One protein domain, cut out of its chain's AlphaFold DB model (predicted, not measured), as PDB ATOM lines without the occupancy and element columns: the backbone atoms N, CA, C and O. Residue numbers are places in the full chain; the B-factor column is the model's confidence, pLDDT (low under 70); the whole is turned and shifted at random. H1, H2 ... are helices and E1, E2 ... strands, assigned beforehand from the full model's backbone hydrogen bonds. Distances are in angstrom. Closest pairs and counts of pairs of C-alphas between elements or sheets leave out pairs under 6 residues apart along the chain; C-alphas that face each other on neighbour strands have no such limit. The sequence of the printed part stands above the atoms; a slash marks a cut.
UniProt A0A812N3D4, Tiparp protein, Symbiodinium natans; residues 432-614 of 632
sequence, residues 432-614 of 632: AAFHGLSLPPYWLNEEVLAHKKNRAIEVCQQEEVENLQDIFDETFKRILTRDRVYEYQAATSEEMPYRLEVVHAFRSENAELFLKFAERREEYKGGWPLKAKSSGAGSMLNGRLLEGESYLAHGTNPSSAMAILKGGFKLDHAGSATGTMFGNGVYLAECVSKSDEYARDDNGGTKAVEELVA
ATOM      1  N   ALA A 432      58.348 -31.282  22.067       84.44
ATOM      2  CA  ALA A 432      58.919 -32.586  21.748       84.44
ATOM      3  C   ALA A 432      58.316 -33.722  22.591       84.44
ATOM      4  O   ALA A 432      58.107 -34.818  22.070       84.44
ATOM      5  N   ALA A 433      57.995 -33.466  23.863       80.12
ATOM      6  CA  ALA A 433      57.401 -34.454  24.765       80.12
ATOM      7  C   ALA A 433      55.934 -34.776  24.419       80.12
ATOM      8  O   ALA A 433      55.441 -35.845  24.768       80.12
ATOM      9  N   PHE A 434      55.243 -33.876  23.710       82.88
ATOM     10  CA  PHE A 434      53.827 -34.027  23.344       82.88
ATOM     11  C   PHE A 434      53.618 -34.468  21.892       82.88
ATOM     12  O   PHE A 434      52.479 -34.634  21.450       82.88
ATOM     13  N   HIS A 435      54.696 -34.682  21.135       83.94
ATOM     14  CA  HIS A 435      54.605 -35.054  19.731       83.94
ATOM     15  C   HIS A 435      53.893 -36.409  19.554       83.94
ATOM     16  O   HIS A 435      54.432 -37.465  19.882       83.94
ATOM     17  N   GLY A 436      52.690 -36.378  18.974       86.19
ATOM     18  CA  GLY A 436      51.861 -37.564  18.729       86.19
ATOM     19  C   GLY A 436      50.818 -37.857  19.810       86.19
ATOM     20  O   GLY A 436      50.045 -38.802  19.648       86.19
ATOM     21  N   LEU A 437      50.740 -37.052  20.876       90.38
ATOM     22  CA  LEU A 437      49.657 -37.152  21.850       90.38
ATOM     23  C   LEU A 437      48.348 -36.651  21.225       90.38
ATOM     24  O   LEU A 437      48.176 -35.459  20.982       90.38
ATOM     25  N   SER A 438      47.398 -37.556  20.995       94.12
ATOM     26  CA  SER A 438      46.039 -37.169  20.610       94.12
ATOM     27  C   SER A 438      45.264 -36.739  21.852       94.12
ATOM     28  O   SER A 438      44.848 -37.588  22.643       94.12
ATOM     29  N   LEU A 439      45.054 -35.432  22.017       95.06
ATOM     30  CA  LEU A 439      44.211 -34.903  23.089       95.06
ATOM     31  C   LEU A 439      42.734 -35.298  22.883       95.06
ATOM     32  O   LEU A 439      42.316 -35.534  21.742       95.06
ATOM     33  N   PRO A 440      41.932 -35.399  23.958       96.38
ATOM     34  CA  PRO A 440      40.534 -35.793  23.839       96.38
ATOM     35  C   PRO A 440      39.719 -34.812  22.982       96.38
ATOM     36  O   PRO A 440      39.820 -33.601  23.170       96.38
ATOM     37  N   PRO A 441      38.842 -35.303  22.088       96.12
ATOM     38  CA  PRO A 441      38.108 -34.454  21.145       96.12
ATOM     39  C   PRO A 441      37.038 -33.568  21.800       96.12
ATOM     40  O   PRO A 441      36.492 -32.687  21.146       96.12
ATOM     41  N   TYR A 442      36.707 -33.818  23.071       95.25
ATOM     42  CA  TYR A 442      35.753 -33.025  23.851       95.25
ATOM     43  C   TYR A 442      36.418 -31.891  24.647       95.25
ATOM     44  O   TYR A 442      35.731 -31.193  25.393       95.25
ATOM     45  N   TRP A 443      37.740 -31.724  24.545       96.56
ATOM     46  CA  TRP A 443      38.412 -30.545  25.090       96.56
ATOM     47  C   TRP A 443      38.047 -29.314  24.258       96.56
ATOM     48  O   TRP A 443      37.901 -29.405  23.040       96.56
ATOM     49  N   LEU A 444      37.855 -28.177  24.922       94.44
ATOM     50  CA  LEU A 444      37.359 -26.946  24.301       94.44
ATOM     51  C   LEU A 444      38.423 -25.852  24.236       94.44
ATOM     52  O   LEU A 444      38.292 -24.931  23.431       94.44
ATOM     53  N   ASN A 445      39.471 -25.924  25.058       94.56
ATOM     54  CA  ASN A 445      40.465 -24.870  25.110       94.56
ATOM     55  C   ASN A 445      41.418 -24.950  23.908       94.56
ATOM     56  O   ASN A 445      42.330 -25.778  23.864       94.56
ATOM     57  N   GLU A 446      41.240 -24.047  22.941       95.00
ATOM     58  CA  GLU A 446      42.049 -23.999  21.715       95.00
ATOM     59  C   GLU A 446      43.551 -23.857  21.984       95.00
ATOM     60  O   GLU A 446      44.369 -24.353  21.215       95.00
ATOM     61  N   GLU A 447      43.943 -23.193  23.072       91.44
ATOM     62  CA  GLU A 447      45.355 -23.002  23.393       91.44
ATOM     63  C   GLU A 447      45.981 -24.263  23.992       91.44
ATOM     64  O   GLU A 447      47.149 -24.532  23.716       91.44
ATOM     65  N   VAL A 448      45.227 -25.058  24.759       91.00
ATOM     66  CA  VAL A 448      45.674 -26.388  25.202       91.00
ATOM     67  C   VAL A 448      45.736 -27.348  24.015       91.00
ATOM     68  O   VAL A 448      46.746 -28.023  23.827       91.00
ATOM     69  N   LEU A 449      44.704 -27.348  23.164       92.25
ATOM     70  CA  LEU A 449      44.650 -28.157  21.941       92.25
ATOM     71  C   LEU A 449      45.779 -27.828  20.958       92.25
ATOM     72  O   LEU A 449      46.311 -28.718  20.302       92.25
ATOM     73  N   ALA A 450      46.163 -26.554  20.867       90.75
ATOM     74  CA  ALA A 450      47.283 -26.095  20.051       90.75
ATOM     75  C   ALA A 450      48.642 -26.180  20.769       90.75
ATOM     76  O   ALA A 450      49.617 -25.638  20.253       90.75
ATOM     77  N   HIS A 451      48.710 -26.790  21.960       87.31
ATOM     78  CA  HIS A 451      49.919 -26.899  22.789       87.31
ATOM     79  C   HIS A 451      50.595 -25.554  23.126       87.31
ATOM     80  O   HIS A 451      51.777 -25.493  23.458       87.31
ATOM     81  N   LYS A 452      49.835 -24.455  23.105       84.88
ATOM     82  CA  LYS A 452      50.270 -23.124  23.562       84.88
ATOM     83  C   LYS A 452      50.142 -22.970  25.079       84.88
ATOM     84  O   LYS A 452      50.815 -22.129  25.672       84.88
ATOM     85  N   LYS A 453      49.282 -23.777  25.711       82.88
ATOM     86  CA  LYS A 453      49.096 -23.870  27.164       82.88
ATOM     87  C   LYS A 453      49.167 -25.320  27.620       82.88
ATOM     88  O   LYS A 453      48.620 -26.196  26.966       82.88
ATOM     89  N   ASN A 454      49.783 -25.570  28.775       84.81
ATOM     90  CA  ASN A 454      49.797 -26.916  29.361       84.81
ATOM     91  C   ASN A 454      48.433 -27.300  29.947       84.81
ATOM     92  O   ASN A 454      48.034 -28.460  29.894       84.81
ATOM     93  N   ARG A 455      47.706 -26.331  30.519       89.00
ATOM     94  CA  ARG A 455      46.427 -26.620  31.160       89.00
ATOM     95  C   ARG A 455      45.413 -25.482  31.140       89.00
ATOM     96  O   ARG A 455      45.778 -24.306  31.220       89.00
ATOM     97  N   ALA A 456      44.144 -25.859  31.170       87.31
ATOM     98  CA  ALA A 456      43.003 -24.986  31.396       87.31
ATOM     99  C   ALA A 456      41.979 -25.669  32.313       87.31
ATOM    100  O   ALA A 456      41.915 -26.896  32.384       87.31
ATOM    101  N   ILE A 457      41.200 -24.856  33.027       83.81
ATOM    102  CA  ILE A 457      40.006 -25.299  33.746       83.81
ATOM    103  C   ILE A 457      38.825 -24.664  33.024       83.81
ATOM    104  O   ILE A 457      38.694 -23.441  33.018       83.81
ATOM    105  N   GLU A 458      38.002 -25.492  32.399       88.19
ATOM    106  CA  GLU A 458      36.831 -25.050  31.649       88.19
ATOM    107  C   GLU A 458      35.571 -25.273  32.478       88.19
ATOM    108  O   GLU A 458      35.453 -26.262  33.199       88.19
ATOM    109  N   VAL A 459      34.604 -24.365  32.382       83.38
ATOM    110  CA  VAL A 459      33.283 -24.606  32.974       83.38
ATOM    111  C   VAL A 459      32.596 -25.693  32.154       83.38
ATOM    112  O   VAL A 459      32.527 -25.596  30.926       83.38
ATOM    113  N   CYS A 460      32.098 -26.732  32.823       89.06
ATOM    114  CA  CYS A 460      31.355 -27.793  32.155       89.06
ATOM    115  C   CYS A 460      30.117 -27.220  31.455       89.06
ATOM    116  O   CYS A 460      29.422 -26.350  31.984       89.06
ATOM    117  N   GLN A 461      29.815 -27.737  30.267       94.00
ATOM    118  CA  GLN A 461      28.573 -27.413  29.574       94.00
ATOM    119  C   GLN A 461      27.373 -27.930  30.374       94.00
ATOM    120  O   GLN A 461      27.485 -28.897  31.126       94.00
ATOM    121  N   GLN A 462      26.200 -27.330  30.172       93.94
ATOM    122  CA  GLN A 462      24.978 -27.730  30.877       93.94
ATOM    123  C   GLN A 462      24.680 -29.235  30.734       93.94
ATOM    124  O   GLN A 462      24.339 -29.894  31.709       93.94
ATOM    125  N   GLU A 463      24.905 -29.801  29.547       96.94
ATOM    126  CA  GLU A 463      24.739 -31.238  29.296       96.94
ATOM    127  C   GLU A 463      25.722 -32.101  30.114       96.94
ATOM    128  O   GLU A 463      25.376 -33.187  30.580       96.94
ATOM    129  N   GLU A 464      26.952 -31.625  30.336       96.06
ATOM    130  CA  GLU A 464      27.932 -32.295  31.201       96.06
ATOM    131  C   GLU A 464      27.506 -32.242  32.668       96.06
ATOM    132  O   GLU A 464      27.623 -33.248  33.363       96.06
ATOM    133  N   VAL A 465      26.977 -31.102  33.124       94.88
ATOM    134  CA  VAL A 465      26.438 -30.940  34.484       94.88
ATOM    135  C   VAL A 465      25.271 -31.900  34.720       94.88
ATOM    136  O   VAL A 465      25.235 -32.576  35.744       94.88
ATOM    137  N   GLU A 466      24.357 -32.028  33.757       97.50
ATOM    138  CA  GLU A 466      23.222 -32.958  33.827       97.50
ATOM    139  C   GLU A 466      23.681 -34.422  33.876       97.50
ATOM    140  O   GLU A 466      23.233 -35.184  34.728       97.50
ATOM    141  N   ASN A 467      24.655 -34.811  33.047       97.88
ATOM    142  CA  ASN A 467      25.197 -36.173  33.079       97.88
ATOM    143  C   ASN A 467      25.986 -36.464  34.369       97.88
ATOM    144  O   ASN A 467      25.976 -37.598  34.854       97.88
ATOM    145  N   LEU A 468      26.670 -35.466  34.939       97.06
ATOM    146  CA  LEU A 468      27.280 -35.589  36.264       97.06
ATOM    147  C   LEU A 468      26.205 -35.762  37.336       97.06
ATOM    148  O   LEU A 468      26.355 -36.625  38.198       97.06
ATOM    149  N   GLN A 469      25.112 -35.000  37.266       97.75
ATOM    150  CA  GLN A 469      23.993 -35.144  38.190       97.75
ATOM    151  C   GLN A 469      23.374 -36.546  38.116       97.75
ATOM    152  O   GLN A 469      23.117 -37.136  39.164       97.75
ATOM    153  N   ASP A 470      23.220 -37.118  36.918       98.00
ATOM    154  CA  ASP A 470      22.750 -38.497  36.745       98.00
ATOM    155  C   ASP A 470      23.683 -39.505  37.438       98.00
ATOM    156  O   ASP A 470      23.225 -40.415  38.133       98.00
ATOM    157  N   ILE A 471      25.005 -39.342  37.286       97.69
ATOM    158  CA  ILE A 471      26.000 -40.181  37.977       97.69
ATOM    159  C   ILE A 471      25.883 -40.016  39.495       97.69
ATOM    160  O   ILE A 471      25.933 -41.010  40.226       97.69
ATOM    161  N   PHE A 472      25.724 -38.784  39.982       96.81
ATOM    162  CA  PHE A 472      25.552 -38.508  41.406       96.81
ATOM    163  C   PHE A 472      24.290 -39.180  41.948       96.81
ATOM    164  O   PHE A 472      24.367 -39.866  42.965       96.81
ATOM    165  N   ASP A 473      23.160 -39.065  41.257       97.06
ATOM    166  CA  ASP A 473      21.882 -39.631  41.693       97.06
ATOM    167  C   ASP A 473      21.900 -41.165  41.714       97.06
ATOM    168  O   ASP A 473      21.467 -41.781  42.692       97.06
ATOM    169  N   GLU A 474      22.467 -41.796  40.684       97.56
ATOM    170  CA  GLU A 474      22.556 -43.257  40.589       97.56
ATOM    171  C   GLU A 474      23.477 -43.850  41.668       97.56
ATOM    172  O   GLU A 474      23.201 -44.891  42.290       97.56
ATOM    173  N   THR A 475      24.598 -43.173  41.918       96.94
ATOM    174  CA  THR A 475      25.654 -43.684  42.794       96.94
ATOM    175  C   THR A 475      25.541 -43.198  44.238       96.94
ATOM    176  O   THR A 475      26.194 -43.762  45.125       96.94
ATOM    177  N   PHE A 476      24.676 -42.224  44.528       96.31
ATOM    178  CA  PHE A 476      24.381 -41.816  45.894       96.31
ATOM    179  C   PHE A 476      23.680 -42.950  46.645       96.31
ATOM    180  O   PHE A 476      22.682 -43.528  46.203       96.31
ATOM    181  N   LYS A 477      24.209 -43.288  47.821       95.44
ATOM    182  CA  LYS A 477      23.587 -44.232  48.751       95.44
ATOM    183  C   LYS A 477      23.477 -43.571  50.108       95.44
ATOM    184  O   LYS A 477      24.483 -43.148  50.676       95.44
ATOM    185  N   ARG A 478      22.265 -43.548  50.656       92.94
ATOM    186  CA  ARG A 478      21.975 -43.024  51.993       92.94
ATOM    187  C   ARG A 478      22.400 -44.015  53.086       92.94
ATOM    188  O   ARG A 478      21.589 -44.477  53.879       92.94
ATOM    189  N   ILE A 479      23.676 -44.388  53.070       90.56
ATOM    190  CA  ILE A 479      24.312 -45.311  54.006       90.56
ATOM    191  C   ILE A 479      25.448 -44.557  54.684       90.56
ATOM    192  O   ILE A 479      26.362 -44.094  54.010       90.56
ATOM    193  N   LEU A 480      25.371 -44.438  56.007       80.31
ATOM    194  CA  LEU A 480      26.424 -43.847  56.824       80.31
ATOM    195  C   LEU A 480      27.496 -44.902  57.100       80.31
ATOM    196  O   LEU A 480      27.168 -45.987  57.590       80.31
ATOM    197  N   THR A 481      28.763 -44.606  56.818       85.25
ATOM    198  CA  THR A 481      29.864 -45.494  57.205       85.25
ATOM    199  C   THR A 481      30.583 -44.999  58.463       85.25
ATOM    200  O   THR A 481      30.291 -43.928  58.992       85.25
ATOM    201  N   ARG A 482      31.538 -45.794  58.967       80.19
ATOM    202  CA  ARG A 482      32.350 -45.441  60.146       80.19
ATOM    203  C   ARG A 482      33.255 -44.223  59.928       80.19
ATOM    204  O   ARG A 482      33.712 -43.657  60.912       80.19
ATOM    205  N   ASP A 483      33.519 -43.845  58.679       77.31
ATOM    206  CA  ASP A 483      34.470 -42.777  58.352       77.31
ATOM    207  C   ASP A 483      33.860 -41.371  58.459       77.31
ATOM    208  O   ASP A 483      34.590 -40.382  58.539       77.31
ATOM    209  N   ARG A 484      32.528 -41.258  58.535       73.81
ATOM    210  CA  ARG A 484      31.864 -39.991  58.847       73.81
ATOM    211  C   ARG A 484      32.019 -39.716  60.347       73.81
ATOM    212  O   ARG A 484      31.404 -40.376  61.181       73.81
ATOM    213  N   VAL A 485      32.906 -38.777  60.685       63.34
ATOM    214  CA  VAL A 485      33.309 -38.471  62.070       63.34
ATOM    215  C   VAL A 485      32.097 -38.067  62.919       63.34
ATOM    216  O   VAL A 485      31.493 -37.015  62.717       63.34
ATOM    217  N   TYR A 486      31.777 -38.905  63.907       50.78
ATOM    218  CA  TYR A 486      30.638 -38.749  64.819       50.78
ATOM    219  C   TYR A 486      30.702 -37.483  65.692       50.78
ATOM    220  O   TYR A 486      29.658 -36.991  66.114       50.78
ATOM    221  N   GLU A 487      31.895 -36.947  65.973       53.47
ATOM    222  CA  GLU A 487      32.074 -35.838  66.928       53.47
ATOM    223  C   GLU A 487      31.350 -34.548  66.507       53.47
ATOM    224  O   GLU A 487      30.793 -33.867  67.362       53.47
ATOM    225  N   TYR A 488      31.255 -34.255  65.205       52.50
ATOM    226  CA  TYR A 488      30.476 -33.107  64.713       52.50
ATOM    227  C   TYR A 488      28.961 -33.370  64.700       52.50
ATOM    228  O   TYR A 488      28.167 -32.459  64.937       52.50
ATOM    229  N   GLN A 489      28.539 -34.616  64.462       50.88
ATOM    230  CA  GLN A 489      27.119 -34.987  64.379       50.88
ATOM    231  C   GLN A 489      26.467 -35.182  65.749       50.88
ATOM    232  O   GLN A 489      25.277 -34.903  65.897       50.88
ATOM    233  N   ALA A 490      27.233 -35.587  66.769       55.06
ATOM    234  CA  ALA A 490      26.742 -35.682  68.143       55.06
ATOM    235  C   ALA A 490      26.199 -34.335  68.657       55.06
ATOM    236  O   ALA A 490      25.268 -34.315  69.460       55.06
ATOM    237  N   ALA A 491      26.743 -33.218  68.162       54.62
ATOM    238  CA  ALA A 491      26.294 -31.876  68.513       54.62
ATOM    239  C   ALA A 491      25.145 -31.349  67.630       54.62
ATOM    240  O   ALA A 491      24.362 -30.523  68.093       54.62
ATOM    241  N   THR A 492      25.028 -31.796  66.374       54.12
ATOM    242  CA  THR A 492      24.142 -31.167  65.372       54.12
ATOM    243  C   THR A 492      22.950 -32.017  64.937       54.12
ATOM    244  O   THR A 492      22.036 -31.479  64.320       54.12
ATOM    245  N   SER A 493      22.907 -33.316  65.271       58.88
ATOM    246  CA  SER A 493      21.872 -34.249  64.781       58.88
ATOM    247  C   SER A 493      21.714 -34.225  63.253       58.88
ATOM    248  O   SER A 493      20.629 -34.462  62.725       58.88
ATOM    249  N   GLU A 494      22.793 -33.915  62.534       61.00
ATOM    250  CA  GLU A 494      22.745 -33.705  61.094       61.00
ATOM    251  C   GLU A 494      22.637 -35.051  60.361       61.00
ATOM    252  O   GLU A 494      23.593 -35.829  60.268       61.00
ATOM    253  N   GLU A 495      21.429 -35.346  59.882       71.31
ATOM    254  CA  GLU A 495      21.097 -36.553  59.130       71.31
ATOM    255  C   GLU A 495      21.830 -36.566  57.773       71.31
ATOM    256  O   GLU A 495      22.097 -35.521  57.178       71.31
ATOM    257  N   MET A 496      22.172 -37.752  57.252       80.75
ATOM    258  CA  MET A 496      22.700 -37.863  55.883       80.75
ATOM    259  C   MET A 496      21.721 -37.213  54.892       80.75
ATOM    260  O   MET A 496      20.513 -37.497  54.976       80.75
ATOM    261  N   PRO A 497      22.218 -36.416  53.926       86.62
ATOM    262  CA  PRO A 497      21.357 -35.787  52.937       86.62
ATOM    263  C   PRO A 497      20.594 -36.848  52.136       86.62
ATOM    264  O   PRO A 497      20.988 -38.015  52.056       86.62
ATOM    265  N   TYR A 498      19.462 -36.454  51.562       90.75
ATOM    266  CA  TYR A 498      18.658 -37.349  50.723       90.75
ATOM    267  C   TYR A 498      19.236 -37.504  49.313       90.75
ATOM    268  O   TYR A 498      18.985 -38.515  48.662       90.75
ATOM    269  N   ARG A 499      19.993 -36.501  48.861       93.88
ATOM    270  CA  ARG A 499      20.570 -36.366  47.525       93.88
ATOM    271  C   ARG A 499      21.723 -35.363  47.588       93.88
ATOM    272  O   ARG A 499      21.742 -34.521  48.485       93.88
ATOM    273  N   LEU A 500      22.645 -35.444  46.636       92.38
ATOM    274  CA  LEU A 500      23.638 -34.404  46.372       92.38
ATOM    275  C   LEU A 500      23.285 -33.697  45.063       92.38
ATOM    276  O   LEU A 500      22.939 -34.353  44.081       92.38
ATOM    277  N   GLU A 501      23.364 -32.373  45.062       92.56
ATOM    278  CA  GLU A 501      23.111 -31.541  43.888       92.56
ATOM    279  C   GLU A 501      24.436 -31.043  43.306       92.56
ATOM    280  O   GLU A 501      25.291 -30.531  44.033       92.56
ATOM    281  N   VAL A 502      24.605 -31.191  41.995       90.38
ATOM    282  CA  VAL A 502      25.741 -30.645  41.254       90.38
ATOM    283  C   VAL A 502      25.455 -29.173  40.970       90.38
ATOM    284  O   VAL A 502      24.763 -28.830  40.016       90.38
ATOM    285  N   VAL A 503      25.992 -28.296  41.817       82.62
ATOM    286  CA  VAL A 503      25.812 -26.839  41.688       82.62
ATOM    287  C   VAL A 503      26.757 -26.255  40.633       82.62
ATOM    288  O   VAL A 503      26.366 -25.419  39.821       82.62
ATOM    289  N   HIS A 504      28.007 -26.716  40.636       78.44
ATOM    290  CA  HIS A 504      29.048 -26.307  39.701       78.44
ATOM    291  C   HIS A 504      29.872 -27.520  39.282       78.44
ATOM    292  O   HIS A 504      30.118 -28.419  40.085       78.44
ATOM    293  N   ALA A 505      30.318 -27.527  38.028       86.06
ATOM    294  CA  ALA A 505      31.257 -28.514  37.530       86.06
ATOM    295  C   ALA A 505      32.275 -27.846  36.611       86.06
ATOM    296  O   ALA A 505      31.941 -26.975  35.802       86.06
ATOM    297  N   PHE A 506      33.516 -28.290  36.743       87.31
ATOM    298  CA  PHE A 506      34.641 -27.808  35.966       87.31
ATOM    299  C   PHE A 506      35.348 -29.006  35.338       87.31
ATOM    300  O   PHE A 506      35.448 -30.067  35.953       87.31
ATOM    301  N   ARG A 507      35.831 -28.841  34.109       93.12
ATOM    302  CA  ARG A 507      36.629 -29.828  33.390       93.12
ATOM    303  C   ARG A 507      38.086 -29.395  33.393       93.12
ATOM    304  O   ARG A 507      38.419 -28.304  32.934       93.12
ATOM    305  N   SER A 508      38.956 -30.286  33.856       93.12
ATOM    306  CA  SER A 508      40.401 -30.114  33.752       93.12
ATOM    307  C   SER A 508      40.920 -30.573  32.398       93.12
ATOM    308  O   SER A 508      40.859 -31.753  32.054       93.12
ATOM    309  N   GLU A 509      41.457 -29.630  31.634       94.75
ATOM    310  CA  GLU A 509      42.131 -29.878  30.364       94.75
ATOM    311  C   GLU A 509      43.629 -29.707  30.597       94.75
ATOM    312  O   GLU A 509      44.169 -28.627  30.389       94.75
ATOM    313  N   ASN A 510      44.291 -30.743  31.121       93.56
ATOM    314  CA  ASN A 510      45.704 -30.713  31.513       93.56
ATOM    315  C   ASN A 510      46.516 -31.707  30.670       93.56
ATOM    316  O   ASN A 510      46.468 -32.916  30.908       93.56
ATOM    317  N   ALA A 511      47.241 -31.196  29.671       93.25
ATOM    318  CA  ALA A 511      47.940 -32.001  28.674       93.25
ATOM    319  C   ALA A 511      49.020 -32.895  29.300       93.25
ATOM    320  O   ALA A 511      49.118 -34.068  28.948       93.25
ATOM    321  N   GLU A 512      49.797 -32.385  30.259       90.69
ATOM    322  CA  GLU A 512      50.837 -33.160  30.947       90.69
ATOM    323  C   GLU A 512      50.262 -34.314  31.779       90.69
ATOM    324  O   GLU A 512      50.790 -35.427  31.751       90.69
ATOM    325  N   LEU A 513      49.175 -34.078  32.524       92.81
ATOM    326  CA  LEU A 513      48.518 -35.156  33.272       92.81
ATOM    327  C   LEU A 513      47.872 -36.172  32.334       92.81
ATOM    328  O   LEU A 513      47.946 -37.373  32.593       92.81
ATOM    329  N   PHE A 514      47.286 -35.702  31.233       94.88
ATOM    330  CA  PHE A 514      46.709 -36.578  30.224       94.88
ATOM    331  C   PHE A 514      47.771 -37.432  29.521       94.88
ATOM    332  O   PHE A 514      47.525 -38.612  29.299       94.88
ATOM    333  N   LEU A 515      48.961 -36.889  29.238       92.88
ATOM    334  CA  LEU A 515      50.090 -37.654  28.701       92.88
ATOM    335  C   LEU A 515      50.465 -38.809  29.637       92.88
ATOM    336  O   LEU A 515      50.459 -39.960  29.213       92.88
ATOM    337  N   LYS A 516      50.691 -38.517  30.926       90.94
ATOM    338  CA  LYS A 516      51.015 -39.538  31.943       90.94
ATOM    339  C   LYS A 516      49.922 -40.602  32.047       90.94
ATOM    340  O   LYS A 516      50.214 -41.787  32.200       90.94
ATOM    341  N   PHE A 517      48.660 -40.181  31.970       92.81
ATOM    342  CA  PHE A 517      47.523 -41.093  31.952       92.81
ATOM    343  C   PHE A 517      47.527 -41.988  30.707       92.81
ATOM    344  O   PHE A 517      47.407 -43.203  30.836       92.81
ATOM    345  N   ALA A 518      47.700 -41.407  29.520       92.12
ATOM    346  CA  ALA A 518      47.720 -42.129  28.255       92.12
ATOM    347  C   ALA A 518      48.877 -43.138  28.194       92.12
ATOM    348  O   ALA A 518      48.651 -44.289  27.836       92.12
ATOM    349  N   GLU A 519      50.082 -42.749  28.619       91.69
ATOM    350  CA  GLU A 519      51.236 -43.650  28.733       91.69
ATOM    351  C   GLU A 519      50.928 -44.823  29.669       91.69
ATOM    352  O   GLU A 519      51.101 -45.987  29.301       91.69
ATOM    353  N   ARG A 520      50.392 -44.537  30.864       90.00
ATOM    354  CA  ARG A 520      50.052 -45.584  31.834       90.00
ATOM    355  C   ARG A 520      48.945 -46.509  31.331       90.00
ATOM    356  O   ARG A 520      48.951 -47.700  31.643       90.00
ATOM    357  N   ARG A 521      48.005 -45.973  30.556       89.38
ATOM    358  CA  ARG A 521      46.932 -46.731  29.916       89.38
ATOM    359  C   ARG A 521      47.464 -47.683  28.849       89.38
ATOM    360  O   ARG A 521      47.054 -48.835  28.837       89.38
ATOM    361  N   GLU A 522      48.397 -47.252  28.005       90.44
ATOM    362  CA  GLU A 522      49.032 -48.129  27.004       90.44
ATOM    363  C   GLU A 522      49.860 -49.253  27.656       90.44
ATOM    364  O   GLU A 522      49.932 -50.375  27.150       90.44
ATOM    365  N   GLU A 523      50.462 -48.990  28.819       90.00
ATOM    366  CA  GLU A 523      51.156 -50.018  29.605       90.00
ATOM    367  C   GLU A 523      50.210 -51.056  30.231       90.00
ATOM    368  O   GLU A 523      50.653 -52.151  30.604       90.00
ATOM    369  N   TYR A 524      48.922 -50.734  30.376       84.38
ATOM    370  CA  TYR A 524      47.943 -51.599  31.018       84.38
ATOM    371  C   TYR A 524      47.546 -52.762  30.098       84.38
ATOM    372  O   TYR A 524      46.755 -52.633  29.170       84.38
ATOM    373  N   LYS A 525      48.075 -53.956  30.391       80.81
ATOM    374  CA  LYS A 525      47.855 -55.185  29.598       80.81
ATOM    375  C   LYS A 525      46.598 -55.974  29.992       80.81
ATOM    376  O   LYS A 525      46.499 -57.160  29.676       80.81
ATOM    377  N   GLY A 526      45.658 -55.332  30.684       68.75
ATOM    378  CA  GLY A 526      44.367 -55.906  31.049       68.75
ATOM    379  C   GLY A 526      44.229 -56.375  32.502       68.75
ATOM    380  O   GLY A 526      45.126 -56.272  33.336       68.75
ATOM    381  N   GLY A 527      43.037 -56.892  32.780       72.81
ATOM    382  CA  GLY A 527      42.513 -57.344  34.064       72.81
ATOM    383  C   GLY A 527      41.051 -57.750  33.862       72.81
ATOM    384  O   GLY A 527      40.545 -57.676  32.744       72.81
ATOM    385  N   TRP A 528      40.357 -58.204  34.906       74.44
ATOM    386  CA  TRP A 528      38.912 -58.424  34.792       74.44
ATOM    387  C   TRP A 528      38.224 -57.057  34.810       74.44
ATOM    388  O   TRP A 528      38.315 -56.385  35.841       74.44
ATOM    389  N   PRO A 529      37.576 -56.618  33.713       71.81
ATOM    390  CA  PRO A 529      36.941 -55.311  33.675       71.81
ATOM    391  C   PRO A 529      35.798 -55.298  34.688       71.81
ATOM    392  O   PRO A 529      34.774 -55.966  34.520       71.81
ATOM    393  N   LEU A 530      35.994 -54.564  35.781       80.75
ATOM    394  CA  LEU A 530      34.944 -54.302  36.749       80.75
ATOM    395  C   LEU A 530      34.139 -53.114  36.240       80.75
ATOM    396  O   LEU A 530      34.665 -52.022  36.049       80.75
ATOM    397  N   LYS A 531      32.851 -53.347  36.001       87.88
ATOM    398  CA  LYS A 531      31.934 -52.300  35.574       87.88
ATOM    399  C   LYS A 531      31.551 -51.454  36.788       87.88
ATOM    400  O   LYS A 531      30.744 -51.896  37.605       87.88
ATOM    401  N   ALA A 532      32.129 -50.257  36.896       93.12
ATOM    402  CA  ALA A 532      31.828 -49.334  37.985       93.12
ATOM    403  C   ALA A 532      30.346 -48.931  37.989       93.12
ATOM    404  O   ALA A 532      29.732 -48.800  36.927       93.12
ATOM    405  N   LYS A 533      29.758 -48.674  39.161       94.75
ATOM    406  CA  LYS A 533      28.335 -48.266  39.272       94.75
ATOM    407  C   LYS A 533      27.988 -47.005  38.476       94.75
ATOM    408  O   LYS A 533      26.890 -46.905  37.942       94.75
ATOM    409  N   SER A 534      28.938 -46.083  38.348       92.81
ATOM    410  CA  SER A 534      28.814 -44.856  37.550       92.81
ATOM    411  C   SER A 534      28.553 -45.112  36.063       92.81
ATOM    412  O   SER A 534      27.990 -44.256  35.391       92.81
ATOM    413  N   SER A 535      28.896 -46.294  35.544       93.56
ATOM    414  CA  SER A 535      28.651 -46.665  34.143       93.56
ATOM    415  C   SER A 535      27.174 -46.903  33.797       93.56
ATOM    416  O   SER A 535      26.844 -47.101  32.628       93.56
ATOM    417  N   GLY A 536      26.286 -46.948  34.800       93.75
ATOM    418  CA  GLY A 536      24.839 -47.083  34.611       93.75
ATOM    419  C   GLY A 536      24.111 -45.766  34.315       93.75
ATOM    420  O   GLY A 536      22.951 -45.810  33.915       93.75
ATOM    421  N   ALA A 537      24.776 -44.622  34.488       96.25
ATOM    422  CA  ALA A 537      24.202 -43.280  34.371       96.25
ATOM    423  C   ALA A 537      25.120 -42.359  33.549       96.25
ATOM    424  O   ALA A 537      26.168 -42.804  33.095       96.25
ATOM    425  N   GLY A 538      24.743 -41.100  33.297       96.12
ATOM    426  CA  GLY A 538      25.613 -40.125  32.619       96.12
ATOM    427  C   GLY A 538      26.156 -40.608  31.267       96.12
ATOM    428  O   GLY A 538      27.369 -40.626  31.040       96.12
ATOM    429  N   SER A 539      25.259 -41.082  30.396       96.62
ATOM    430  CA  SER A 539      25.602 -41.789  29.151       96.62
ATOM    431  C   SER A 539      26.585 -41.039  28.244       96.62
ATOM    432  O   SER A 539      27.462 -41.670  27.653       96.62
ATOM    433  N   MET A 540      26.492 -39.709  28.171       96.94
ATOM    434  CA  MET A 540      27.382 -38.892  27.344       96.94
ATOM    435  C   MET A 540      28.809 -38.881  27.894       96.94
ATOM    436  O   MET A 540      29.762 -39.037  27.130       96.94
ATOM    437  N   LEU A 541      28.968 -38.764  29.215       96.12
ATOM    438  CA  LEU A 541      30.284 -38.814  29.852       96.12
ATOM    439  C   LEU A 541      30.881 -40.211  29.713       96.12
ATOM    440  O   LEU A 541      32.005 -40.348  29.244       96.12
ATOM    441  N   ASN A 542      30.118 -41.258  30.034       95.31
ATOM    442  CA  ASN A 542      30.592 -42.638  29.905       95.31
ATOM    443  C   ASN A 542      30.939 -43.028  28.459       95.31
ATOM    444  O   ASN A 542      31.811 -43.867  28.257       95.31
ATOM    445  N   GLY A 543      30.337 -42.385  27.453       96.19
ATOM    446  CA  GLY A 543      30.723 -42.543  26.049       96.19
ATOM    447  C   GLY A 543      32.145 -42.063  25.717       96.19
ATOM    448  O   GLY A 543      32.650 -42.380  24.643       96.19
ATOM    449  N   ARG A 544      32.798 -41.317  26.621       94.88
ATOM    450  CA  ARG A 544      34.187 -40.842  26.487       94.88
ATOM    451  C   ARG A 544      35.221 -41.854  26.989       94.88
ATOM    452  O   ARG A 544      36.400 -41.682  26.695       94.88
ATOM    453  N   LEU A 545      34.793 -42.859  27.758       92.44
ATOM    454  CA  LEU A 545      35.676 -43.850  28.371       92.44
ATOM    455  C   LEU A 545      36.063 -44.950  27.379       92.44
ATOM    456  O   LEU A 545      35.241 -45.411  26.584       92.44
ATOM    457  N   LEU A 546      37.306 -45.419  27.474       90.25
ATOM    458  CA  LEU A 546      37.762 -46.641  26.813       90.25
ATOM    459  C   LEU A 546      37.503 -47.882  27.681       90.25
ATOM    460  O   LEU A 546      37.178 -47.801  28.866       90.25
ATOM    461  N   GLU A 547      37.657 -49.065  27.084       87.38
ATOM    462  CA  GLU A 547      37.547 -50.325  27.818       87.38
ATOM    463  C   GLU A 547      38.569 -50.382  28.966       87.38
ATOM    464  O   GLU A 547      39.757 -50.130  28.778       87.38
ATOM    465  N   GLY A 548      38.093 -50.718  30.167       85.88
ATOM    466  CA  GLY A 548      38.913 -50.752  31.383       85.88
ATOM    467  C   GLY A 548      38.991 -49.423  32.140       85.88
ATOM    468  O   GLY A 548      39.484 -49.407  33.266       85.88
ATOM    469  N   GLU A 549      38.466 -48.328  31.586       91.00
ATOM    470  CA  GLU A 549      38.356 -47.050  32.286       91.00
ATOM    471  C   GLU A 549      37.031 -46.943  33.055       91.00
ATOM    472  O   GLU A 549      36.041 -47.626  32.776       91.00
ATOM    473  N   SER A 550      37.002 -46.093  34.079       92.50
ATOM    474  CA  SER A 550      35.801 -45.833  34.869       92.50
ATOM    475  C   SER A 550      35.862 -44.464  35.520       92.50
ATOM    476  O   SER A 550      36.916 -44.006  35.963       92.50
ATOM    477  N   TYR A 551      34.694 -43.847  35.634       95.00
ATOM    478  CA  TYR A 551      34.487 -42.649  36.424       95.00
ATOM    479  C   TYR A 551      34.305 -43.018  37.895       95.00
ATOM    480  O   TYR A 551      33.372 -43.738  38.246       95.00
ATOM    481  N   LEU A 552      35.188 -42.522  38.758       96.06
ATOM    482  CA  LEU A 552      35.107 -42.699  40.205       96.06
ATOM    483  C   LEU A 552      35.194 -41.335  40.890       96.06
ATOM    484  O   LEU A 552      35.808 -40.407  40.367       96.06
ATOM    485  N   ALA A 553      34.578 -41.223  42.059       95.50
ATOM    486  CA  ALA A 553      34.582 -40.001  42.848       95.50
ATOM    487  C   ALA A 553      35.740 -40.003  43.850       95.50
ATOM    488  O   ALA A 553      36.007 -41.019  44.500       95.50
ATOM    489  N   HIS A 554      36.362 -38.847  44.055       94.50
ATOM    490  CA  HIS A 554      37.324 -38.616  45.127       94.50
ATOM    491  C   HIS A 554      36.805 -37.495  46.029       94.50
ATOM    492  O   HIS A 554      36.427 -36.438  45.548       94.50
ATOM    493  N   GLY A 555      36.729 -37.738  47.336       91.94
ATOM    494  CA  GLY A 555      36.323 -36.711  48.294       91.94
ATOM    495  C   GLY A 555      37.544 -36.072  48.928       91.94
ATOM    496  O   GLY A 555      38.383 -36.789  49.470       91.94
ATOM    497  N   THR A 556      37.646 -34.749  48.871       89.31
ATOM    498  CA  THR A 556      38.771 -34.003  49.444       89.31
ATOM    499  C   THR A 556      38.354 -32.569  49.785       89.31
ATOM    500  O   THR A 556      37.173 -32.242  49.682       89.31
ATOM    501  N   ASN A 557      39.290 -31.730  50.230       80.25
ATOM    502  CA  ASN A 557      39.033 -30.300  50.414       80.25
ATOM    503  C   ASN A 557      39.350 -29.467  49.166       80.25
ATOM    504  O   ASN A 557      40.161 -29.918  48.352       80.25
ATOM    505  N   PRO A 558      38.749 -28.270  49.000       76.75
ATOM    506  CA  PRO A 558      38.947 -27.440  47.812       76.75
ATOM    507  C   PRO A 558      40.424 -27.195  47.494       76.75
ATOM    508  O   PRO A 558      40.863 -27.380  46.359       76.75
ATOM    509  N   SER A 559      41.240 -26.882  48.507       67.44
ATOM    510  CA  SER A 559      42.684 -26.690  48.322       67.44
ATOM    511  C   SER A 559      43.374 -27.923  47.716       67.44
ATOM    512  O   SER A 559      44.226 -27.807  46.830       67.44
ATOM    513  N   SER A 560      43.002 -29.119  48.174       79.06
ATOM    514  CA  SER A 560      43.568 -30.387  47.709       79.06
ATOM    515  C   SER A 560      43.033 -30.790  46.339       79.06
ATOM    516  O   SER A 560      43.820 -31.258  45.518       79.06
ATOM    517  N   ALA A 561      41.742 -30.574  46.061       84.31
ATOM    518  CA  ALA A 561      41.157 -30.785  44.736       84.31
ATOM    519  C   ALA A 561      41.918 -29.957  43.692       84.31
ATOM    520  O   ALA A 561      42.414 -30.486  42.700       84.31
ATOM    521  N   MET A 562      42.173 -28.683  43.991       72.88
ATOM    522  CA  MET A 562      42.949 -27.804  43.116       72.88
ATOM    523  C   MET A 562      44.408 -28.236  42.952       72.88
ATOM    524  O   MET A 562      44.973 -28.142  41.858       72.88
ATOM    525  N   ALA A 563      45.040 -28.735  44.017       76.00
ATOM    526  CA  ALA A 563      46.385 -29.292  43.926       76.00
ATOM    527  C   ALA A 563      46.426 -30.539  43.020       76.00
ATOM    528  O   ALA A 563      47.356 -30.675  42.219       76.00
ATOM    529  N   ILE A 564      45.406 -31.402  43.105       86.06
ATOM    530  CA  ILE A 564      45.235 -32.583  42.247       86.06
ATOM    531  C   ILE A 564      45.013 -32.154  40.793       86.06
ATOM    532  O   ILE A 564      45.693 -32.652  39.899       86.06
ATOM    533  N   LEU A 565      44.163 -31.161  40.546       83.94
ATOM    534  CA  LEU A 565      43.938 -30.593  39.215       83.94
ATOM    535  C   LEU A 565      45.212 -30.027  38.575       83.94
ATOM    536  O   LEU A 565      45.443 -30.139  37.365       83.94
ATOM    537  N   LYS A 566      46.067 -29.424  39.405       76.31
ATOM    538  CA  LYS A 566      47.319 -28.788  38.991       76.31
ATOM    539  C   LYS A 566      48.425 -29.801  38.699       76.31
ATOM    540  O   LYS A 566      49.138 -29.628  37.710       76.31
ATOM    541  N   GLY A 567      48.605 -30.788  39.575       79.56
ATOM    542  CA  GLY A 567      49.795 -31.644  39.607       79.56
ATOM    543  C   GLY A 567      49.526 -33.146  39.632       79.56
ATOM    544  O   GLY A 567      50.481 -33.916  39.729       79.56
ATOM    545  N   GLY A 568      48.265 -33.561  39.534       87.81
ATOM    546  CA  GLY A 568      47.832 -34.946  39.668       87.81
ATOM    547  C   GLY A 568      47.802 -35.416  41.121       87.81
ATOM    548  O   GLY A 568      48.169 -34.699  42.056       87.81
ATOM    549  N   PHE A 569      47.371 -36.660  41.317       87.50
ATOM    550  CA  PHE A 569      47.418 -37.300  42.627       87.50
ATOM    551  C   PHE A 569      48.861 -37.558  43.073       87.50
ATOM    552  O   PHE A 569      49.694 -38.028  42.297       87.50
ATOM    553  N   LYS A 570      49.145 -37.317  44.357       83.94
ATOM    554  CA  LYS A 570      50.437 -37.625  44.984       83.94
ATOM    555  C   LYS A 570      50.255 -38.669  46.077       83.94
ATOM    556  O   LYS A 570      49.448 -38.482  46.984       83.94
ATOM    557  N   LEU A 571      51.044 -39.739  46.017       81.88
ATOM    558  CA  LEU A 571      51.005 -40.813  47.017       81.88
ATOM    559  C   LEU A 571      51.484 -40.363  48.401       81.88
ATOM    560  O   LEU A 571      51.062 -40.945  49.392       81.88
ATOM    561  N   ASP A 572      52.282 -39.299  48.490       77.50
ATOM    562  CA  ASP A 572      52.739 -38.740  49.772       77.50
ATOM    563  C   ASP A 572      51.586 -38.176  50.624       77.50
ATOM    564  O   ASP A 572      51.734 -37.991  51.829       77.50
ATOM    565  N   HIS A 573      50.424 -37.923  50.011       76.31
ATOM    566  CA  HIS A 573      49.197 -37.521  50.703       76.31
ATOM    567  C   HIS A 573      48.251 -38.702  50.980       76.31
ATOM    568  O   HIS A 573      47.178 -38.521  51.554       76.31
ATOM    569  N   ALA A 574      48.620 -39.927  50.598       78.94
ATOM    570  CA  ALA A 574      47.817 -41.103  50.894       78.94
ATOM    571  C   ALA A 574      47.741 -41.333  52.410       78.94
ATOM    572  O   ALA A 574      48.757 -41.450  53.090       78.94
ATOM    573  N   GLY A 575      46.520 -41.427  52.936       71.38
ATOM    574  CA  GLY A 575      46.281 -41.688  54.356       71.38
ATOM    575  C   GLY A 575      46.436 -40.477  55.286       71.38
ATOM    576  O   GLY A 575      46.307 -40.635  56.497       71.38
ATOM    577  N   SER A 576      46.689 -39.269  54.764       71.50
ATOM    578  CA  SER A 576      46.818 -38.066  55.604       71.50
ATOM    579  C   SER A 576      45.486 -37.609  56.209       71.50
ATOM    580  O   SER A 576      45.471 -37.048  57.300       71.50
ATOM    581  N   ALA A 577      44.369 -37.853  55.515       66.75
ATOM    582  CA  ALA A 577      43.033 -37.476  55.975       66.75
ATOM    583  C   ALA A 577      42.340 -38.588  56.780       66.75
ATOM    584  O   ALA A 577      41.557 -38.297  57.683       66.75
ATOM    585  N   THR A 578      42.608 -39.855  56.451       69.25
ATOM    586  CA  THR A 578      41.897 -41.028  56.984       69.25
ATOM    587  C   THR A 578      42.768 -42.281  56.972       69.25
ATOM    588  O   THR A 578      43.794 -42.320  56.305       69.25
ATOM    589  N   GLY A 579      42.350 -43.330  57.685       71.88
ATOM    590  CA  GLY A 579      43.111 -44.576  57.803       71.88
ATOM    591  C   GLY A 579      43.444 -45.257  56.466       71.88
ATOM    592  O   GLY A 579      42.769 -45.088  55.456       71.88
ATOM    593  N   THR A 580      44.485 -46.085  56.483       84.25
ATOM    594  CA  THR A 580      45.053 -46.772  55.314       84.25
ATOM    595  C   THR A 580      44.533 -48.210  55.208       84.25
ATOM    596  O   THR A 580      45.318 -49.158  55.138       84.25
ATOM    597  N   MET A 581      43.207 -48.398  55.270       85.00
ATOM    598  CA  MET A 581      42.578 -49.726  55.394       85.00
ATOM    599  C   MET A 581      42.975 -50.691  54.265       85.00
ATOM    600  O   MET A 581      43.157 -51.880  54.512       85.00
ATOM    601  N   PHE A 582      43.159 -50.174  53.048       87.19
ATOM    602  CA  PHE A 582      43.581 -50.940  51.870       87.19
ATOM    603  C   PHE A 582      45.026 -50.622  51.450       87.19
ATOM    604  O   PHE A 582      45.417 -50.858  50.309       87.19
ATOM    605  N   GLY A 583      45.830 -50.096  52.380       90.06
ATOM    606  CA  GLY A 583      47.205 -49.661  52.147       90.06
ATOM    607  C   GLY A 583      47.337 -48.174  51.804       90.06
ATOM    608  O   GLY A 583      46.361 -47.418  51.792       90.06
ATOM    609  N   ASN A 584      48.582 -47.759  51.555       85.75
ATOM    610  CA  ASN A 584      48.938 -46.386  51.197       85.75
ATOM    611  C   ASN A 584      48.692 -46.175  49.699       85.75
ATOM    612  O   ASN A 584      49.515 -46.562  48.869       85.75
ATOM    613  N   GLY A 585      47.548 -45.588  49.362       89.88
ATOM    614  CA  GLY A 585      47.166 -45.287  47.987       89.88
ATOM    615  C   GLY A 585      46.149 -44.153  47.893       89.88
ATOM    616  O   GLY A 585      45.710 -43.607  48.904       89.88
ATOM    617  N   VAL A 586      45.782 -43.809  46.660       90.56
ATOM    618  CA  VAL A 586      44.673 -42.893  46.367       90.56
ATOM    619  C   VAL A 586      43.365 -43.669  46.491       90.56
ATOM    620  O   VAL A 586      43.215 -44.730  45.890       90.56
ATOM    621  N   TYR A 587      42.423 -43.146  47.275       92.31
ATOM    622  CA  TYR A 587      41.127 -43.781  47.502       92.31
ATOM    623  C   TYR A 587      40.094 -43.151  46.578       92.31
ATOM    624  O   TYR A 587      39.887 -41.940  46.606       92.31
ATOM    625  N   LEU A 588      39.439 -43.981  45.778       94.69
ATOM    626  CA  LEU A 588      38.366 -43.587  44.875       94.69
ATOM    627  C   LEU A 588      37.127 -44.418  45.203       94.69
ATOM    628  O   LEU A 588      37.248 -45.572  45.620       94.69
ATOM    629  N   ALA A 589      35.940 -43.850  45.018       94.88
ATOM    630  CA  ALA A 589      34.687 -44.531  45.309       94.88
ATOM    631  C   ALA A 589      33.764 -44.561  44.092       94.88
ATOM    632  O   ALA A 589      33.611 -43.577  43.374       94.88
ATOM    633  N   GLU A 590      33.084 -45.691  43.904       96.19
ATOM    634  CA  GLU A 590      31.974 -45.775  42.951       96.19
ATOM    635  C   GLU A 590      30.764 -44.960  43.417       96.19
ATOM    636  O   GLU A 590      30.003 -44.482  42.590       96.19
ATOM    637  N   CYS A 591      30.561 -44.858  44.737       95.94
ATOM    638  CA  CYS A 591      29.441 -44.148  45.344       95.94
ATOM    639  C   CYS A 591      29.866 -42.737  45.755       95.94
ATOM    640  O   CYS A 591      30.680 -42.596  46.670       95.94
ATOM    641  N   VAL A 592      29.249 -41.700  45.182       96.06
ATOM    642  CA  VAL A 592      29.535 -40.302  45.562       96.06
ATOM    643  C   VAL A 592      29.252 -40.010  47.036       96.06
ATOM    644  O   VAL A 592      29.956 -39.212  47.646       96.06
ATOM    645  N   SER A 593      28.293 -40.709  47.655       93.62
ATOM    646  CA  SER A 593      28.007 -40.551  49.087       93.62
ATOM    647  C   SER A 593      29.153 -41.014  49.982       93.62
ATOM    648  O   SER A 593      29.252 -40.554  51.113       93.62
ATOM    649  N   LYS A 594      30.027 -41.902  49.486       92.38
ATOM    650  CA  LYS A 594      31.238 -42.297  50.203       92.38
ATOM    651  C   LYS A 594      32.294 -41.205  50.112       92.38
ATOM    652  O   LYS A 594      32.856 -40.842  51.135       92.38
ATOM    653  N   SER A 595      32.521 -40.649  48.923       92.94
ATOM    654  CA  SER A 595      33.414 -39.499  48.745       92.94
ATOM    655  C   SER A 595      32.958 -38.281  49.553       92.94
ATOM    656  O   SER A 595      33.787 -37.639  50.187       92.94
ATOM    657  N   ASP A 596      31.652 -38.029  49.659       90.38
ATOM    658  CA  ASP A 596      31.076 -36.971  50.510       90.38
ATOM    659  C   ASP A 596      31.466 -37.067  51.998       90.38
ATOM    660  O   ASP A 596      31.453 -36.074  52.725       90.38
ATOM    661  N   GLU A 597      31.830 -38.248  52.502       87.25
ATOM    662  CA  GLU A 597      32.323 -38.382  53.878       87.25
ATOM    663  C   GLU A 597      33.735 -37.802  54.063       87.25
ATOM    664  O   GLU A 597      34.091 -37.417  55.177       87.25
ATOM    665  N   TYR A 598      34.515 -37.719  52.982       86.62
ATOM    666  CA  TYR A 598      35.878 -37.174  52.956       86.62
ATOM    667  C   TYR A 598      35.930 -35.747  52.407       86.62
ATOM    668  O   TYR A 598      36.901 -35.037  52.662       86.62
ATOM    669  N   ALA A 599      34.888 -35.328  51.689       86.31
ATOM    670  CA  ALA A 599      34.676 -33.947  51.297       86.31
ATOM    671  C   ALA A 599      34.585 -33.053  52.540       86.31
ATOM    672  O   ALA A 599      33.703 -33.221  53.388       86.31
ATOM    673  N   ARG A 600      35.503 -32.097  52.644       75.12
ATOM    674  CA  ARG A 600      35.509 -31.064  53.684       75.12
ATOM    675  C   ARG A 600      35.751 -29.734  53.002       75.12
ATOM    676  O   ARG A 600      36.520 -29.681  52.064       75.12
ATOM    677  N   ASP A 601      35.153 -28.658  53.456       66.75
ATOM    678  CA  ASP A 601      35.719 -27.333  53.217       66.75
ATOM    679  C   ASP A 601      37.115 -27.249  53.842       66.75
ATOM    680  O   ASP A 601      37.510 -28.061  54.687       66.75
ATOM    681  N   ASP A 602      37.860 -26.217  53.463       53.03
ATOM    682  CA  ASP A 602      39.171 -25.947  54.049       53.03
ATOM    683  C   ASP A 602      39.099 -25.708  55.580       53.03
ATOM    684  O   ASP A 602      40.124 -25.794  56.254       53.03
ATOM    685  N   ASN A 603      37.888 -25.514  56.138       45.81
ATOM    686  CA  ASN A 603      37.621 -25.159  57.537       45.81
ATOM    687  C   ASN A 603      36.643 -26.086  58.315       45.81
ATOM    688  O   ASN A 603      36.301 -25.789  59.461       45.81
ATOM    689  N   GLY A 604      36.221 -27.231  57.772       38.41
ATOM    690  CA  GLY A 604      35.401 -28.254  58.454       38.41
ATOM    691  C   GLY A 604      33.874 -28.033  58.605       38.41
ATOM    692  O   GLY A 604      33.244 -28.848  59.279       38.41
ATOM    693  N   GLY A 605      33.261 -26.991  58.030       34.91
ATOM    694  CA  GLY A 605      31.833 -26.658  58.109       34.91
ATOM    695  C   GLY A 605      30.979 -26.689  56.824       34.91
ATOM    696  O   GLY A 605      29.795 -26.366  56.920       34.91
ATOM    697  N   THR A 606      31.463 -27.048  55.630       36.59
ATOM    698  CA  THR A 606      30.583 -27.215  54.441       36.59
ATOM    699  C   THR A 606      31.165 -28.204  53.436       36.59
ATOM    700  O   THR A 606      32.327 -28.118  53.064       36.59
ATOM    701  N   LYS A 607      30.375 -29.180  52.986       41.75
ATOM    702  CA  LYS A 607      30.873 -30.260  52.128       41.75
ATOM    703  C   LYS A 607      30.882 -29.847  50.658       41.75
ATOM    704  O   LYS A 607      29.820 -29.676  50.068       41.75
ATOM    705  N   ALA A 608      32.065 -29.740  50.063       39.50
ATOM    706  CA  ALA A 608      32.235 -29.694  48.616       39.50
ATOM    707  C   ALA A 608      32.688 -31.080  48.129       39.50
ATOM    708  O   ALA A 608      33.810 -31.497  48.408       39.50
ATOM    709  N   VAL A 609      31.828 -31.824  47.423       41.56
ATOM    710  CA  VAL A 609      32.281 -32.992  46.645       41.56
ATOM    711  C   VAL A 609      32.861 -32.459  45.341       41.56
ATOM    712  O   VAL A 609      32.171 -32.388  44.327       41.56
ATOM    713  N   GLU A 610      34.116 -32.023  45.379       42.38
ATOM    714  CA  GLU A 610      34.831 -31.608  44.175       42.38
ATOM    715  C   GLU A 610      35.550 -32.810  43.539       42.38
ATOM    716  O   GLU A 610      36.610 -33.245  43.979       42.38
ATOM    717  N   GLU A 611      34.922 -33.288  42.457       41.53
ATOM    718  CA  GLU A 611      35.515 -33.924  41.273       41.53
ATOM    719  C   GLU A 611      35.538 -35.468  41.130       41.53
ATOM    720  O   GLU A 611      35.894 -36.255  42.013       41.53
ATOM    721  N   LEU A 612      35.153 -35.888  39.915       38.19
ATOM    722  CA  LEU A 612      35.308 -37.219  39.333       38.19
ATOM    723  C   LEU A 612      36.544 -37.214  38.425       38.19
ATOM    724  O   LEU A 612      36.497 -36.660  37.328       38.19
ATOM    725  N   VAL A 613      37.628 -37.870  38.842       39.41
ATOM    726  CA  VAL A 613      38.806 -38.090  37.988       39.41
ATOM    727  C   VAL A 613      39.003 -39.588  37.779       39.41
ATOM    728  O   VAL A 613      39.060 -40.375  38.724       39.41
ATOM    729  N   ALA A 614      39.088 -39.982  36.509       36.50
ATOM    730  CA  ALA A 614      39.322 -41.352  36.082       36.50
ATOM    731  C   ALA A 614      40.803 -41.725  36.236       36.50
ATOM    732  O   ALA A 614      41.628 -41.177  35.520       36.50
TER     733      ALA A 614
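This is residues 432 to 614 of the 632 residues of the protein "Tiparp protein" of Symbiodinium natans (UniProt A0A812N3D4). Little regular structure: loops, among them residues 543 to 557, form a core between helices H2 and H4, with a small antiparallel sheet, E1 and E2, alongside, and residues 489 to 494 stick out. The 183 printed residues include H1 E1 H2 H3 E2 H4 H5 H6 H7 H8, mostly helix, with 70 residues in named elements. The whole is compact, radius of gyration of the C-alphas 17.2 A, and elongated, 56 by 36 by 35 A.

H1 is residues 446 to 449, beginning at C-alpha (42.049, -23.999, 21.715). E1 is 455 to 459, H2 462 to 475, 19.9 A from first to last C-alpha, H3 486 to 492, E2 506 to 510, H4 511 to 523, 18.3 A, H5 533 to 536, H6 539 to 542, H7 558 to 567, and H8 592 to 595, ending at C-alpha (33.414, -39.499, 48.745).

H2, the hub, touches H5 with residues 471 to 475 alone, closest C-alphas Ile 471 and Ser 534, 5.5 A. In E1 and E2, N 456 and O 509 are within hydrogen-bond range, 2.9 A. H3 has 1 of 3 O i to N i+4 pairs within range, and 2 of 4 i+3 pairs.

The printed part has no cut. H3 to E2, H6 to H7 and H7 to H8 are long links. Among residues under pLDDT 70 are 485 to 494 and 601 to 614.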